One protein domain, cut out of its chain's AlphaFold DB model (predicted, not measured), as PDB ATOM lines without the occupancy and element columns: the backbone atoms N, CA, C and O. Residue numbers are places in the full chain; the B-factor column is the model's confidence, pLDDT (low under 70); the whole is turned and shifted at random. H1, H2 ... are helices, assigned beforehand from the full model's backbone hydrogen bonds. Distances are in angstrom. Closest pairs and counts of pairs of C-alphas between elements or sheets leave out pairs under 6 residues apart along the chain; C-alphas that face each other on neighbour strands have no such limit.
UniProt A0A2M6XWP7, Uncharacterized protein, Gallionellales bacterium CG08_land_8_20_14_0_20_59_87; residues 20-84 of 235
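What this domain is: This is residues 20 to 84 of the 235 residues of an uncharacterized protein of Gallionellales bacterium CG08_land_8_20_14_0_20_59_87 (UniProt A0A2M6XWP7). A hairpin of two helices, H3 and H4, is crossed at a steep angle by one long helix, H1, which packs on H4 with residues 26 to 34 and reaches H3 with its residues 36 and 37. Residues 20 to 25 of H1 run on past H4, and the short helix H2 makes the turn from the other end of H1 back toward H3. The printed part has 65 residues with four named helices, in the order H1, H2, H3, H4, and no named strand; its class is all helix. It is compact, with a radius of gyration of the C-alphas of 11.6 A, and spans 34 by 29 by 17 A.

How they stand to each other: The longest helix, H1, residues 20 to 38, touches H4, residues 66 to 79, through its residues 26 to 34 alone and residues 73 to 78 of H4 alone. Their closest C-alphas, those of Arg 30 and Gly 77, are 4.4 A apart, and the two run opposite ways at a steep tilt of 63 degrees. H1 also touches H3, residues 51 to 62, but with residues 36 to 37 alone, against residues 57 to 61 alone of H3. Here the closest C-alphas are those of Thr 37 and Leu 57, at 5.8 A, with a steep tilt of 65 degrees, the same way. H3 and H4 touch and form a helical hairpin, opposite ways at a shallow tilt of 13 degrees; their closest C-alphas, Tyr 60 and Gln 69, are 5.9 A apart. H2, residues 41 to 47, is close to but not clearly touching H3, the closest C-alphas being Trp 44 and Leu 54, 7.2 A apart. H2 and H4 are apart. In H3 and H4 each O i to N i+4 pair is within hydrogen-bond range; in H1 it is 14 of 15 and in H2 2 of 3.

Where its parts are: H1 begins at C-alpha 20, (108.250, 131.817, 107.033), and measures 27.6 A to C-alpha 38. H2 measures 10.2 A from C-alpha 41 to C-alpha 47. H3 begins at C-alpha 51, (109.866, 118.274, 134.888), and measures 16.8 A. H4 measures 19.9 A and ends at C-alpha 79, (106.428, 122.422, 125.540).

The domain as a whole: The two C-alphas farthest apart, those of Thr 20 and Asp 42, are 35.5 A apart. The printed part has no cut, and the links H1 to H2, H2 to H3 and H3 to H4 are tight. The mean pLDDT of the printed part is 88.8, and no printed residue is under 70.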
ATOM      1  N   THR A  20     107.381 132.934 107.436       79.25
ATOM      2  CA  THR A  20     108.250 131.817 107.033       79.25
ATOM      3  C   THR A  20     109.292 131.468 108.102       79.25
ATOM      4  O   THR A  20     109.515 130.287 108.365       79.25
ATOM      5  N   LYS A  21     109.899 132.469 108.757       76.25
ATOM      6  CA  LYS A  21     110.859 132.270 109.857       76.25
ATOM      7  C   LYS A  21     110.179 131.658 111.080       76.25
ATOM      8  O   LYS A  21     110.694 130.687 111.619       76.25
ATOM      9  N   VAL A  22     108.989 132.145 111.439       81.19
ATOM     10  CA  VAL A  22     108.195 131.583 112.546       81.19
ATOM     11  C   VAL A  22     107.843 130.121 112.267       81.19
ATOM     12  O   VAL A  22     108.033 129.263 113.123       81.19
ATOM     13  N   LYS A  23     107.401 129.793 111.043       80.25
ATOM     14  CA  LYS A  23     107.131 128.400 110.654       80.25
ATOM     15  C   LYS A  23     108.381 127.523 110.774       80.25
ATOM     16  O   LYS A  23     108.280 126.412 111.283       80.25
ATOM     17  N   LYS A  24     109.541 128.015 110.327       81.62
ATOM     18  CA  LYS A  24     110.819 127.299 110.433       81.62
ATOM     19  C   LYS A  24     111.196 127.042 111.893       81.62
ATOM     20  O   LYS A  24     111.390 125.891 112.249       81.62
ATOM     21  N   GLN A  25     111.138 128.063 112.751       81.81
ATOM     22  CA  GLN A  25     111.373 127.918 114.193       81.81
ATOM     23  C   GLN A  25     110.455 126.858 114.823       81.81
ATOM     24  O   GLN A  25     110.897 126.058 115.640       81.81
ATOM     25  N   MET A  26     109.183 126.794 114.413       82.56
ATOM     26  CA  MET A  26     108.262 125.759 114.901       82.56
ATOM     27  C   MET A  26     108.652 124.343 114.455       82.56
ATOM     28  O   MET A  26     108.420 123.388 115.200       82.56
ATOM     29  N   HIS A  27     109.210 124.187 113.253       83.94
ATOM     30  CA  HIS A  27     109.756 122.909 112.797       83.94
ATOM     31  C   HIS A  27     111.027 122.548 113.568       83.94
ATOM     32  O   HIS A  27     111.100 121.446 114.102       83.94
ATOM     33  N   ASP A  28     111.939 123.504 113.734       83.62
ATOM     34  CA  ASP A  28     113.210 123.313 114.434       83.62
ATOM     35  C   ASP A  28     112.989 122.860 115.893       83.62
ATOM     36  O   ASP A  28     113.610 121.904 116.352       83.62
ATOM     37  N   LEU A  29     112.031 123.465 116.611       86.38
ATOM     38  CA  LEU A  29     111.671 123.056 117.979       86.38
ATOM     39  C   LEU A  29     111.082 121.644 118.048       86.38
ATOM     40  O   LEU A  29     111.339 120.896 118.995       86.38
ATOM     41  N   ARG A  30     110.277 121.265 117.051       86.44
ATOM     42  CA  ARG A  30     109.703 119.919 116.972       86.44
ATOM     43  C   ARG A  30     110.780 118.879 116.676       86.44
ATOM     44  O   ARG A  30     110.736 117.793 117.253       86.44
ATOM     45  N   ASP A  31     111.718 119.203 115.797       88.12
ATOM     46  CA  ASP A  31     112.818 118.319 115.430       88.12
ATOM     47  C   ASP A  31     113.800 118.159 116.594       88.12
ATOM     48  O   ASP A  31     114.194 117.034 116.899       88.12
ATOM     49  N   LEU A  32     114.088 119.235 117.335       87.50
ATOM     50  CA  LEU A  32     114.833 119.162 118.593       87.50
ATOM     51  C   LEU A  32     114.110 118.279 119.619       87.50
ATOM     52  O   LEU A  32     114.712 117.385 120.206       87.50
ATOM     53  N   GLY A  33     112.795 118.457 119.778       90.25
ATOM     54  CA  GLY A  33     111.973 117.596 120.629       90.25
ATOM     55  C   GLY A  33     112.042 116.119 120.228       90.25
ATOM     56  O   GLY A  33     112.109 115.254 121.096       90.25
ATOM     57  N   LYS A  34     112.089 115.816 118.923       90.88
ATOM     58  CA  LYS A  34     112.292 114.451 118.417       90.88
ATOM     59  C   LYS A  34     113.685 113.921 118.767       90.88
ATOM     60  O   LYS A  34     113.789 112.795 119.229       90.88
ATOM     61  N   GLN A  35     114.741 114.715 118.604       90.44
ATOM     62  CA  GLN A  35     116.091 114.290 118.995       90.44
ATOM     63  C   GLN A  35     116.153 113.933 120.486       90.44
ATOM     64  O   GLN A  35     116.743 112.921 120.858       90.44
ATOM     65  N   LEU A  36     115.479 114.704 121.346       91.19
ATOM     66  CA  LEU A  36     115.406 114.404 122.777       91.19
ATOM     67  C   LEU A  36     114.741 113.051 123.070       91.19
ATOM     68  O   LEU A  36     115.162 112.377 124.012       91.19
ATOM     69  N   THR A  37     113.754 112.603 122.282       91.19
ATOM     70  CA  THR A  37     113.116 111.291 122.511       91.19
ATOM     71  C   THR A  37     114.049 110.118 122.207       91.19
ATOM     72  O   THR A  37     113.876 109.045 122.787       91.19
ATOM     73  N   GLU A  38     115.061 110.312 121.364       89.69
ATOM     74  CA  GLU A  38     116.041 109.286 120.993       89.69
ATOM     75  C   GLU A  38     117.156 109.142 122.050       89.69
ATOM     76  O   GLU A  38     117.778 108.085 122.168       89.69
ATOM     77  N   LEU A  39     117.359 110.151 122.907       88.50
ATOM     78  CA  LEU A  39     118.390 110.126 123.949       88.50
ATOM     79  C   LEU A  39     118.050 109.175 125.117       88.50
ATOM     80  O   LEU A  39     116.880 109.035 125.490       88.50
ATOM     81  N   PRO A  40     119.048 108.544 125.765       88.31
ATOM     82  CA  PRO A  40     118.868 107.821 127.027       88.31
ATOM     83  C   PRO A  40     118.379 108.730 128.165       88.31
ATOM     84  O   PRO A  40     118.705 109.916 128.202       88.31
ATOM     85  N   LYS A  41     117.658 108.158 129.142       85.75
ATOM     86  CA  LYS A  41     117.085 108.913 130.276       85.75
ATOM     87  C   LYS A  41     118.140 109.669 131.093       85.75
ATOM     88  O   LYS A  41     117.869 110.767 131.568       85.75
ATOM     89  N   ASP A  42     119.347 109.122 131.214       85.25
ATOM     90  CA  ASP A  42     120.436 109.756 131.967       85.25
ATOM     91  C   ASP A  42     120.913 111.057 131.313       85.25
ATOM     92  O   ASP A  42     121.228 112.028 132.003       85.25
ATOM     93  N   LYS A  43     120.866 111.129 129.974       86.94
ATOM     94  CA  LYS A  43     121.195 112.354 129.237       86.94
ATOM     95  C   LYS A  43     120.152 113.451 129.454       86.94
ATOM     96  O   LYS A  43     120.517 114.620 129.471       86.94
ATOM     97  N   TRP A  44     118.882 113.109 129.689       88.38
ATOM     98  CA  TRP A  44     117.845 114.108 129.979       88.38
ATOM     99  C   TRP A  44     118.107 114.865 131.284       88.38
ATOM    100  O   TRP A  44     117.937 116.081 131.329       88.38
ATOM    101  N   ARG A  45     118.592 114.167 132.320       84.12
ATOM    102  CA  ARG A  45     118.987 114.795 133.592       84.12
ATOM    103  C   ARG A  45     120.171 115.741 133.404       84.12
ATOM    104  O   ARG A  45     120.149 116.856 133.910       84.12
ATOM    105  N   ALA A  46     121.164 115.329 132.616       85.62
ATOM    106  CA  ALA A  46     122.327 116.158 132.307       85.62
ATOM    107  C   ALA A  46     121.971 117.430 131.511       85.62
ATOM    108  O   ALA A  46     122.692 118.425 131.599       85.62
ATOM    109  N   LEU A  47     120.869 117.425 130.752       85.62
ATOM    110  CA  LEU A  47     120.376 118.591 130.011       85.62
ATOM    111  C   LEU A  47     119.645 119.614 130.894       85.62
ATOM    112  O   LEU A  47     119.523 120.758 130.471       85.62
ATOM    113  N   GLY A  48     119.220 119.249 132.110       84.81
ATOM    114  CA  GLY A  48     118.499 120.161 133.007       84.81
ATOM    115  C   GLY A  48     117.109 120.546 132.488       84.81
ATOM    116  O   GLY A  48     116.696 121.691 132.628       84.81
ATOM    117  N   LEU A  49     116.414 119.608 131.835       88.06
ATOM    118  CA  LEU A  49     115.081 119.844 131.276       88.06
ATOM    119  C   LEU A  49     114.033 120.031 132.391       88.06
ATOM    120  O   LEU A  49     114.144 119.377 133.431       88.06
ATOM    121  N   PRO A  50     112.991 120.856 132.172       90.31
ATOM    122  CA  PRO A  50     111.910 121.013 133.137       90.31
ATOM    123  C   PRO A  50     111.108 119.712 133.299       90.31
ATOM    124  O   PRO A  50     111.028 118.885 132.386       90.31
ATOM    125  N   GLU A  51     110.505 119.532 134.474       88.94
ATOM    126  CA  GLU A  51     109.866 118.274 134.888       88.94
ATOM    127  C   GLU A  51     108.729 117.843 133.949       88.94
ATOM    128  O   GLU A  51     108.684 116.694 133.511       88.94
ATOM    129  N   ASN A  52     107.898 118.791 133.513       91.88
ATOM    130  CA  ASN A  52     106.829 118.556 132.538       91.88
ATOM    131  C   ASN A  52     107.338 117.985 131.196       91.88
ATOM    132  O   ASN A  52     106.686 117.138 130.580       91.88
ATOM    133  N   LEU A  53     108.514 118.418 130.731       91.38
ATOM    134  CA  LEU A  53     109.130 117.916 129.508       91.38
ATOM    135  C   LEU A  53     109.726 116.520 129.724       91.38
ATOM    136  O   LEU A  53     109.593 115.662 128.851       91.38
ATOM    137  N   LEU A  54     110.335 116.263 130.883       91.19
ATOM    138  CA  LEU A  54     110.842 114.936 131.246       91.19
ATOM    139  C   LEU A  54     109.723 113.891 131.286       91.19
ATOM    140  O   LEU A  54     109.879 112.801 130.728       91.19
ATOM    141  N   GLU A  55     108.589 114.232 131.896       92.50
ATOM    142  CA  GLU A  55     107.394 113.387 131.922       92.50
ATOM    143  C   GLU A  55     106.872 113.117 130.510       92.50
ATOM    144  O   GLU A  55     106.637 111.963 130.138       92.50
ATOM    145  N   ALA A  56     106.771 114.158 129.677       93.25
ATOM    146  CA  ALA A  56     106.303 114.023 128.304       93.25
ATOM    147  C   ALA A  56     107.216 113.123 127.448       93.25
ATOM    148  O   ALA A  56     106.713 112.321 126.651       93.25
ATOM    149  N   LEU A  57     108.540 113.219 127.622       93.19
ATOM    150  CA  LEU A  57     109.535 112.365 126.960       93.19
ATOM    151  C   LEU A  57     109.468 110.914 127.457       93.19
ATOM    152  O   LEU A  57     109.563 109.974 126.661       93.19
ATOM    153  N   ALA A  58     109.288 110.716 128.765       92.75
ATOM    154  CA  ALA A  58     109.121 109.390 129.346       92.75
ATOM    155  C   ALA A  58     107.854 108.709 128.811       92.75
ATOM    156  O   ALA A  58     107.915 107.543 128.419       92.75
ATOM    157  N   GLU A  59     106.745 109.444 128.731       93.69
ATOM    158  CA  GLU A  59     105.481 108.952 128.186       93.69
ATOM    159  C   GLU A  59     105.596 108.625 126.693       93.69
ATOM    160  O   GLU A  59     105.171 107.554 126.260       93.69
ATOM    161  N   TYR A  60     106.279 109.464 125.905       94.69
ATOM    162  CA  TYR A  60     106.536 109.189 124.486       94.69
ATOM    163  C   TYR A  60     107.196 107.822 124.257       94.69
ATOM    164  O   TYR A  60     106.805 107.104 123.336       94.69
ATOM    165  N   LYS A  61     108.151 107.432 125.114       91.69
ATOM    166  CA  LYS A  61     108.810 106.117 125.040       91.69
ATOM    167  C   LYS A  61     107.916 104.946 125.452       91.69
ATOM    168  O   LYS A  61     108.204 103.816 125.064       91.69
ATOM    169  N   ARG A  62     106.870 105.180 126.252       93.38
ATOM    170  CA  ARG A  62     105.924 104.137 126.695       93.38
ATOM    171  C   ARG A  62     104.843 103.867 125.657       93.38
ATOM    172  O   ARG A  62     104.400 102.730 125.515       93.38
ATOM    173  N   ILE A  63     104.419 104.896 124.927       93.75
ATOM    174  CA  ILE A  63     103.391 104.765 123.897       93.75
ATOM    175  C   ILE A  63     103.932 103.913 122.747       93.75
ATOM    176  O   ILE A  63     104.979 104.206 122.187       93.75
ATOM    177  N   THR A  64     103.175 102.904 122.326       90.00
ATOM    178  CA  THR A  64     103.534 102.024 121.197       90.00
ATOM    179  C   THR A  64     102.737 102.323 119.925       90.00
ATOM    180  O   THR A  64     103.153 101.987 118.818       90.00
ATOM    181  N   LYS A  65     101.570 102.970 120.050       95.44
ATOM    182  CA  LYS A  65     100.702 103.306 118.913       95.44
ATOM    183  C   LYS A  65     101.215 104.552 118.192       95.44
ATOM    184  O   LYS A  65     101.195 105.644 118.755       95.44
ATOM    185  N   PHE A  66     101.547 104.412 116.910       86.25
ATOM    186  CA  PHE A  66     102.095 105.483 116.066       86.25
ATOM    187  C   PHE A  66     101.274 106.787 116.091       86.25
ATOM    188  O   PHE A  66     101.822 107.879 116.231       86.25
ATOM    189  N   GLY A  67      99.940 106.698 116.020       91.06
ATOM    190  CA  GLY A  67      99.067 107.877 116.076       91.06
ATOM    191  C   GLY A  67      99.066 108.589 117.437       91.06
ATOM    192  O   GLY A  67      98.918 109.808 117.501       91.06
ATOM    193  N   ALA A  68      99.250 107.850 118.534       91.62
ATOM    194  CA  ALA A  68      99.399 108.430 119.867       91.62
ATOM    195  C   ALA A  68     100.810 109.005 120.065       91.62
ATOM    196  O   ALA A  68     100.927 110.132 120.533       91.62
ATOM    197  N   GLN A  69     101.858 108.323 119.587       92.19
ATOM    198  CA  GLN A  69     103.229 108.852 119.585       92.19
ATOM    199  C   GLN A  69     103.319 110.165 118.801       92.19
ATOM    200  O   GLN A  69     103.895 111.136 119.277       92.19
ATOM    201  N   LYS A  70     102.708 110.248 117.611       91.75
ATOM    202  CA  LYS A  70     102.707 111.476 116.801       91.75
ATOM    203  C   LYS A  70     102.057 112.653 117.535       91.75
ATOM    204  O   LYS A  70     102.579 113.763 117.464       91.75
ATOM    205  N   ARG A  71     100.947 112.413 118.244       91.88
ATOM    206  CA  ARG A  71     100.285 113.425 119.085       91.88
ATOM    207  C   ARG A  71     101.159 113.823 120.272       91.88
ATOM    208  O   ARG A  71     101.314 115.011 120.535       91.88
ATOM    209  N   GLN A  72     101.805 112.853 120.912       94.62
ATOM    210  CA  GLN A  72     102.736 113.112 122.005       94.62
ATOM    211  C   GLN A  72     103.946 113.938 121.546       94.62
ATOM    212  O   GLN A  72     104.341 114.877 122.226       94.62
ATOM    213  N   LEU A  73     104.484 113.680 120.351       92.38
ATOM    214  CA  LEU A  73     105.559 114.490 119.770       92.38
ATOM    215  C   LEU A  73     105.116 115.932 119.484       92.38
ATOM    216  O   LEU A  73     105.898 116.864 119.644       92.38
ATOM    217  N   GLN A  74     103.865 116.134 119.057       91.44
ATOM    218  CA  GLN A  74     103.304 117.478 118.882       91.44
ATOM    219  C   GLN A  74     103.166 118.210 120.221       91.44
ATOM    220  O   GLN A  74     103.457 119.403 120.283       91.44
ATOM    221  N   TYR A  75     102.764 117.502 121.280       93.38
ATOM    222  CA  TYR A  75     102.709 118.046 122.635       93.38
ATOM    223  C   TYR A  75     104.102 118.426 123.155       93.38
ATOM    224  O   TYR A  75     104.291 119.558 123.592       93.38
ATOM    225  N   ILE A  76     105.099 117.553 122.985       92.00
ATOM    226  CA  ILE A  76     106.509 117.860 123.278       92.00
ATOM    227  C   ILE A  76     106.953 119.117 122.518       92.00
ATOM    228  O   ILE A  76     107.479 120.044 123.118       92.00
ATOM    229  N   GLY A  77     106.661 119.216 121.215       90.81
ATOM    230  CA  GLY A  77     106.983 120.407 120.420       90.81
ATOM    231  C   GLY A  77     106.268 121.692 120.871       90.81
ATOM    232  O   GLY A  77     106.756 122.786 120.594       90.81
ATOM    233  N   LYS A  78     105.125 121.593 121.567       91.25
ATOM    234  CA  LYS A  78     104.482 122.740 122.226       91.25
ATOM    235  C   LYS A  78     105.257 123.145 123.482       91.25
ATOM    236  O   LYS A  78     105.537 124.328 123.627       91.25
ATOM    237  N   LEU A  79     105.636 122.180 124.325       91.38
ATOM    238  CA  LEU A  79     106.428 122.422 125.540       91.38
ATOM    239  C   LEU A  79     107.796 123.041 125.225       91.38
ATOM    240  O   LEU A  79     108.228 123.955 125.914       91.38
ATOM    241  N   MET A  80     108.439 122.626 124.130       89.06
ATOM    242  CA  MET A  80     109.730 123.172 123.684       89.06
ATOM    243  C   MET A  80     109.718 124.687 123.407       89.06
ATOM    244  O   MET A  80     110.783 125.280 123.306       89.06
ATOM    245  N   ARG A  81     108.545 125.326 123.274       87.94
ATOM    246  CA  ARG A  81     108.430 126.787 123.091       87.94
ATOM    247  C   ARG A  81     108.672 127.573 124.374       87.94
ATOM    248  O   ARG A  81     108.973 128.756 124.303       87.94
ATOM    249  N   GLU A  82     108.490 126.921 125.514       86.56
ATOM    250  CA  GLU A  82     108.633 127.509 126.849       86.56
ATOM    251  C   GLU A  82     110.027 127.228 127.435       86.56
ATOM    252  O   GLU A  82     110.351 127.700 128.519       86.56
ATOM    253  N   VAL A  83     110.860 126.463 126.719       86.88
ATOM    254  CA  VAL A  83     112.192 126.043 127.159       86.88
ATOM    255  C   VAL A  83     113.265 126.810 126.401       86.88
ATOM    256  O   VAL A  83     113.218 126.926 125.176       86.88
ATOM    257  N   GLU A  84     114.280 127.279 127.121       86.94
ATOM    258  CA  GLU A  84     115.468 127.863 126.510       86.94
ATOM    259  C   GLU A  84     116.279 126.774 125.784       86.94
ATOM    260  O   GLU A  84     116.809 125.842 126.393       86.94
TER     261      GLU A  84